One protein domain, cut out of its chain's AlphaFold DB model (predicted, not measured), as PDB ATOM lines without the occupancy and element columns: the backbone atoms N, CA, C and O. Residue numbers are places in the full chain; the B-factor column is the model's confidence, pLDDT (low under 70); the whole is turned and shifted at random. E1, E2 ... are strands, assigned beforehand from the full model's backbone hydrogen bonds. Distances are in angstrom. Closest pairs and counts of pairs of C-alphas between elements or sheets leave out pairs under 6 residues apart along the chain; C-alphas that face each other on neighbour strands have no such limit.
ATOM      1  N   MET A 235     324.142-136.106  12.902       97.00
ATOM      2  CA  MET A 235     325.047-136.117  11.741       97.00
ATOM      3  C   MET A 235     324.343-135.738  10.433       97.00
ATOM      4  O   MET A 235     324.957-135.133   9.557       97.00
ATOM      5  N   CYS A 236     323.055-136.053  10.307       97.00
ATOM      6  CA  CYS A 236     322.229-135.666   9.165       97.00
ATOM      7  C   CYS A 236     321.641-134.246   9.276       97.00
ATOM      8  O   CYS A 236     320.930-133.818   8.371       97.00
ATOM      9  N   GLY A 237     321.899-133.513  10.367       97.19
ATOM     10  CA  GLY A 237     321.311-132.190  10.608       97.19
ATOM     11  C   GLY A 237     319.814-132.217  10.947       97.19
ATOM     12  O   GLY A 237     319.155-131.179  10.881       97.19
ATOM     13  N   ILE A 238     319.273-133.380  11.315       97.94
ATOM     14  CA  ILE A 238     317.874-133.570  11.702       97.94
ATOM     15  C   ILE A 238     317.770-133.419  13.220       97.94
ATOM     16  O   ILE A 238     318.402-134.160  13.972       97.94
ATOM     17  N   LYS A 239     316.975-132.447  13.670       96.44
ATOM     18  CA  LYS A 239     316.785-132.159  15.101       96.44
ATOM     19  C   LYS A 239     315.583-132.879  15.694       96.44
ATOM     20  O   LYS A 239     315.673-133.365  16.817       96.44
ATOM     21  N   ASP A 240     314.502-132.962  14.930       97.81
ATOM     22  CA  ASP A 240     313.241-133.533  15.382       97.81
ATOM     23  C   ASP A 240     312.942-134.784  14.566       97.81
ATOM     24  O   ASP A 240     312.737-134.721  13.350       97.81
ATOM     25  N   CYS A 241     312.973-135.940  15.220       96.69
ATOM     26  CA  CYS A 241     312.674-137.213  14.585       96.69
ATOM     27  C   CYS A 241     312.149-138.237  15.591       96.69
ATOM     28  O   CYS A 241     312.145-138.029  16.804       96.69
ATOM     29  N   MET A 242     311.683-139.361  15.062       96.00
ATOM     30  CA  MET A 242     311.201-140.485  15.844       96.00
ATOM     31  C   MET A 242     312.035-141.710  15.486       96.00
ATOM     32  O   MET A 242     312.154-142.046  14.307       96.00
ATOM     33  N   SER A 243     312.611-142.373  16.486       94.56
ATOM     34  CA  SER A 243     313.195-143.697  16.289       94.56
ATOM     35  C   SER A 243     312.095-144.749  16.370       94.56
ATOM     36  O   SER A 243     311.238-144.667  17.250       94.56
ATOM     37  N   LEU A 244     312.149-145.730  15.474       93.38
ATOM     38  CA  LEU A 244     311.223-146.854  15.414       93.38
ATOM     39  C   LEU A 244     312.035-148.141  15.238       93.38
ATOM     40  O   LEU A 244     312.665-148.324  14.196       93.38
ATOM     41  N   ASP A 245     312.022-149.000  16.252       90.12
ATOM     42  CA  ASP A 245     312.643-150.326  16.227       90.12
ATOM     43  C   ASP A 245     311.548-151.393  16.303       90.12
ATOM     44  O   ASP A 245     310.832-151.482  17.296       90.12
ATOM     45  N   ILE A 246     311.367-152.166  15.229       88.31
ATOM     46  CA  ILE A 246     310.329-153.200  15.148       88.31
ATOM     47  C   ILE A 246     310.996-154.569  15.194       88.31
ATOM     48  O   ILE A 246     311.638-155.003  14.236       88.31
ATOM     49  N   GLY A 247     310.784-155.271  16.304       84.69
ATOM     50  CA  GLY A 247     311.207-156.650  16.490       84.69
ATOM     51  C   GLY A 247     310.137-157.670  16.093       84.69
ATOM     52  O   GLY A 247     309.129-157.377  15.450       84.69
ATOM     53  N   GLY A 248     310.342-158.919  16.519       80.00
ATOM     54  CA  GLY A 248     309.383-160.008  16.301       80.00
ATOM     55  C   GLY A 248     308.138-159.949  17.194       80.00
ATOM     56  O   GLY A 248     307.142-160.589  16.882       80.00
ATOM     57  N   THR A 249     308.159-159.194  18.289       73.44
ATOM     58  CA  THR A 249     307.050-159.175  19.264       73.44
ATOM     59  C   THR A 249     306.573-157.766  19.583       73.44
ATOM     60  O   THR A 249     305.402-157.585  19.890       73.44
ATOM     61  N   THR A 250     307.464-156.782  19.515       80.12
ATOM     62  CA  THR A 250     307.203-155.411  19.946       80.12
ATOM     63  C   THR A 250     307.754-154.411  18.941       80.12
ATOM     64  O   THR A 250     308.689-154.719  18.196       80.12
ATOM     65  N   ALA A 251     307.187-153.210  18.968       85.94
ATOM     66  CA  ALA A 251     307.690-152.031  18.289       85.94
ATOM     67  C   ALA A 251     308.001-150.954  19.329       85.94
ATOM     68  O   ALA A 251     307.114-150.525  20.065       85.94
ATOM     69  N   ASP A 252     309.254-150.523  19.383       89.12
ATOM     70  CA  ASP A 252     309.746-149.523  20.321       89.12
ATOM     71  C   ASP A 252     309.878-148.170  19.622       89.12
ATOM     72  O   ASP A 252     310.509-148.040  18.569       89.12
ATOM     73  N   VAL A 253     309.269-147.149  20.220       92.75
ATOM     74  CA  VAL A 253     309.193-145.791  19.678       92.75
ATOM     75  C   VAL A 253     309.788-144.802  20.668       92.75
ATOM     76  O   VAL A 253     309.453-144.821  21.850       92.75
ATOM     77  N   ALA A 254     310.627-143.887  20.187       94.38
ATOM     78  CA  ALA A 254     311.101-142.765  20.993       94.38
ATOM     79  C   ALA A 254     311.158-141.476  20.178       94.38
ATOM     80  O   ALA A 254     311.464-141.487  18.985       94.38
ATOM     81  N   LEU A 255     310.878-140.359  20.846       96.19
ATOM     82  CA  LEU A 255     310.984-139.027  20.263       96.19
ATOM     83  C   LEU A 255     312.370-138.443  20.538       96.19
ATOM     84  O   LEU A 255     312.887-138.505  21.657       96.19
ATOM     85  N   ILE A 256     312.945-137.840  19.508       97.06
ATOM     86  CA  ILE A 256     314.149-137.020  19.561       97.06
ATOM     87  C   ILE A 256     313.694-135.609  19.204       97.06
ATOM     88  O   ILE A 256     313.114-135.401  18.141       97.06
ATOM     89  N   VAL A 257     313.911-134.666  20.118       97.38
ATOM     90  CA  VAL A 257     313.469-133.270  19.989       97.38
ATOM     91  C   VAL A 257     314.672-132.378  20.234       97.38
ATOM     92  O   VAL A 257     315.451-132.638  21.156       97.38
ATOM     93  N   ASP A 258     314.863-131.358  19.399       96.38
ATOM     94  CA  ASP A 258     316.031-130.469  19.457       96.38
ATOM     95  C   ASP A 258     317.381-131.225  19.441       96.38
ATOM     96  O   ASP A 258     318.368-130.821  20.066       96.38
ATOM     97  N   GLY A 259     317.428-132.355  18.731       94.00
ATOM     98  CA  GLY A 259     318.596-133.229  18.614       94.00
ATOM     99  C   GLY A 259     318.923-134.019  19.883       94.00
ATOM    100  O   GLY A 259     320.041-134.520  20.008       94.00
ATOM    101  N   LYS A 260     317.990-134.105  20.843       95.00
ATOM    102  CA  LYS A 260     318.187-134.778  22.131       95.00
ATOM    103  C   LYS A 260     317.134-135.865  22.375       95.00
ATOM    104  O   LYS A 260     315.939-135.615  22.169       95.00
ATOM    105  N   PRO A 261     317.538-137.044  22.884       95.06
ATOM    106  CA  PRO A 261     316.599-138.034  23.398       95.06
ATOM    107  C   PRO A 261     315.766-137.453  24.539       95.06
ATOM    108  O   PRO A 261     316.273-136.679  25.356       95.06
ATOM    109  N   GLN A 262     314.504-137.865  24.617       95.06
ATOM    110  CA  GLN A 262     313.655-137.544  25.758       95.06
ATOM    111  C   GLN A 262     313.884-138.527  26.908       95.06
ATOM    112  O   GLN A 262     314.259-139.682  26.699       95.06
ATOM    113  N   TYR A 263     313.645-138.062  28.133       93.31
ATOM    114  CA  TYR A 263     313.829-138.839  29.355       93.31
ATOM    115  C   TYR A 263     312.546-138.857  30.174       93.31
ATOM    116  O   TYR A 263     311.849-137.848  30.269       93.31
ATOM    117  N   ALA A 264     312.271-139.994  30.798       90.94
ATOM    118  CA  ALA A 264     311.101-140.203  31.632       90.94
ATOM    119  C   ALA A 264     311.471-140.937  32.929       90.94
ATOM    120  O   ALA A 264     312.608-141.365  33.144       90.94
ATOM    121  N   THR A 265     310.491-141.035  33.825       89.25
ATOM    122  CA  THR A 265     310.566-141.822  35.063       89.25
ATOM    123  C   THR A 265     309.259-142.578  35.237       89.25
ATOM    124  O   THR A 265     308.203-142.048  34.892       89.25
ATOM    125  N   GLY A 266     309.308-143.774  35.825       86.38
ATOM    126  CA  GLY A 266     308.118-144.613  35.991       86.38
ATOM    127  C   GLY A 266     307.837-145.521  34.794       86.38
ATOM    128  O   GLY A 266     306.688-145.923  34.610       86.38
ATOM    129  N   GLU A 267     308.865-145.835  34.005       86.94
ATOM    130  CA  GLU A 267     308.788-146.855  32.958       86.94
ATOM    131  C   GLU A 267     308.415-148.218  33.552       86.94
ATOM    132  O   GLU A 267     308.697-148.506  34.720       86.94
ATOM    133  N   TYR A 268     307.780-149.065  32.747       86.06
ATOM    134  CA  TYR A 268     307.360-150.397  33.172       86.06
ATOM    135  C   TYR A 268     308.394-151.464  32.805       86.06
ATOM    136  O   TYR A 268     308.961-151.472  31.716       86.06
ATOM    137  N   ILE A 269     308.601-152.412  33.720       85.69
ATOM    138  CA  ILE A 269     309.316-153.667  33.490       85.69
ATOM    139  C   ILE A 269     308.368-154.800  33.875       85.69
ATOM    140  O   ILE A 269     308.149-155.069  35.061       85.69
ATOM    141  N   GLY A 270     307.793-155.462  32.870       83.94
ATOM    142  CA  GLY A 270     306.647-156.341  33.103       83.94
ATOM    143  C   GLY A 270     305.522-155.543  33.758       83.94
ATOM    144  O   GLY A 270     305.149-154.484  33.262       83.94
ATOM    145  N   ASP A 271     305.047-156.001  34.914       86.25
ATOM    146  CA  ASP A 271     303.952-155.337  35.625       86.25
ATOM    147  C   ASP A 271     304.409-154.230  36.602       86.25
ATOM    148  O   ASP A 271     303.579-153.587  37.247       86.25
ATOM    149  N   PHE A 272     305.720-154.007  36.761       89.44
ATOM    150  CA  PHE A 272     306.265-153.140  37.812       89.44
ATOM    151  C   PHE A 272     306.825-151.831  37.258       89.44
ATOM    152  O   PHE A 272     307.542-151.835  36.260       89.44
ATOM    153  N   GLN A 273     306.558-150.714  37.940       89.44
ATOM    154  CA  GLN A 273     307.147-149.417  37.590       89.44
ATOM    155  C   GLN A 273     308.521-149.247  38.244       89.44
ATOM    156  O   GLN A 273     308.679-149.457  39.448       89.44
ATOM    157  N   ILE A 274     309.503-148.815  37.455       89.62
ATOM    158  CA  ILE A 274     310.832-148.426  37.927       89.62
ATOM    159  C   ILE A 274     310.979-146.906  37.860       89.62
ATOM    160  O   ILE A 274     310.666-146.267  36.857       89.62
ATOM    161  N   HIS A 275     311.452-146.298  38.946       90.25
ATOM    162  CA  HIS A 275     311.440-144.839  39.106       90.25
ATOM    163  C   HIS A 275     312.810-144.178  38.932       90.25
ATOM    164  O   HIS A 275     313.017-143.050  39.382       90.25
ATOM    165  N   ILE A 276     313.737-144.863  38.262       89.31
ATOM    166  CA  ILE A 276     315.009-144.275  37.841       89.31
ATOM    167  C   ILE A 276     314.821-143.485  36.535       89.31
ATOM    168  O   ILE A 276     314.003-143.883  35.706       89.31
ATOM    169  N   PRO A 277     315.573-142.394  36.314       89.38
ATOM    170  CA  PRO A 277     315.596-141.708  35.030       89.38
ATOM    171  C   PRO A 277     316.094-142.629  33.915       89.38
ATOM    172  O   PRO A 277     317.203-143.168  33.984       89.38
ATOM    173  N   SER A 278     315.290-142.766  32.870       92.06
ATOM    174  CA  SER A 278     315.600-143.559  31.683       92.06
ATOM    175  C   SER A 278     315.259-142.789  30.416       92.06
ATOM    176  O   SER A 278     314.493-141.827  30.444       92.06
ATOM    177  N   VAL A 279     315.860-143.195  29.299       92.56
ATOM    178  CA  VAL A 279     315.418-142.747  27.979       92.56
ATOM    179  C   VAL A 279     313.953-143.146  27.814       92.56
ATOM    180  O   VAL A 279     313.586-144.283  28.110       92.56
ATOM    181  N   SER A 280     313.128-142.192  27.395       92.19
ATOM    182  CA  SER A 280     311.691-142.373  27.216       92.19
ATOM    183  C   SER A 280     311.448-143.214  25.970       92.19
ATOM    184  O   SER A 280     311.718-142.762  24.856       92.19
ATOM    185  N   VAL A 281     310.927-144.425  26.159       89.12
ATOM    186  CA  VAL A 281     310.608-145.354  25.071       89.12
ATOM    187  C   VAL A 281     309.201-145.879  25.288       89.12
ATOM    188  O   VAL A 281     308.879-146.394  26.349       89.12
ATOM    189  N   SER A 282     308.353-145.739  24.278       86.81
ATOM    190  CA  SER A 282     307.020-146.331  24.260       86.81
ATOM    191  C   SER A 282     307.059-147.620  23.455       86.81
ATOM    192  O   SER A 282     307.337-147.591  22.258       86.81
ATOM    193  N   SER A 283     306.767-148.738  24.112       81.94
ATOM    194  CA  SER A 283     306.662-150.042  23.462       81.94
ATOM    195  C   SER A 283     305.209-150.342  23.114       81.94
ATOM    196  O   SER A 283     304.318-150.252  23.959       81.94
ATOM    197  N   ILE A 284     304.976-150.739  21.871       82.88
ATOM    198  CA  ILE A 284     303.701-151.258  21.390       82.88
ATOM    199  C   ILE A 284     303.853-152.771  21.281       82.88
ATOM    200  O   ILE A 284     304.844-153.264  20.738       82.88
ATOM    201  N   GLY A 285     302.871-153.513  21.799       79.56
ATOM    202  CA  GLY A 285     302.807-154.976  21.744       79.56
ATOM    203  C   GLY A 285     302.495-155.525  20.353       79.56
ATOM    204  O   GLY A 285     301.718-156.466  20.245       79.56
TER     205      GLY A 285
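What this domain is: This is residues 235 to 285 of the 341 residues of a protein of Candidatus Burkholderia verschuerenii (UniProt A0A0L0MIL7). Flat and loose, a long hairpin, E1 and E2, with short E5 beside E2, makes one sheet, and a smaller hairpin, E3 and E4, sits at one end of the longest axis. The printed part has 51 residues, no named helix and strands E1 to E5 in order, all strand in class with under half of its residues in named elements. Both sheets, E1 - E2 - E5 and E3 - E4, are antiparallel; the radius of gyration of the C-alphas is 12.5 A, the spans 38 by 27 by 12 A.

How they stand to each other: E1, residues 241 to 246, and E2, residues 251 to 257, form a hairpin, antiparallel at 167 degrees; N 243 and O 254, 2.9 A apart, are within hydrogen-bond range. E3, residues 267 to 269, and E4, residues 272 to 274, form another at 131 degrees, with N 269 and O 272 at 2.8 A. E5, residues 282 to 284, is antiparallel to inner strand E2 at 152 degrees, with N 253 and O 282 at 2.8 A. E3 and E4 are apart from E1, E2 and E5.

Where its parts are: E1 begins at C-alpha 241 (312.674, -137.213, 14.585) and is 16.2 A long; E2 is 19.7 A. E5 ends at C-alpha 284 (303.701, -151.258, 21.390).

The domain as a whole: The farthest C-alphas, Gly 237 and Asp 271, are 38.2 A apart. The printed part has no cut, no link is long, and no printed residue is under 70 in pLDDT.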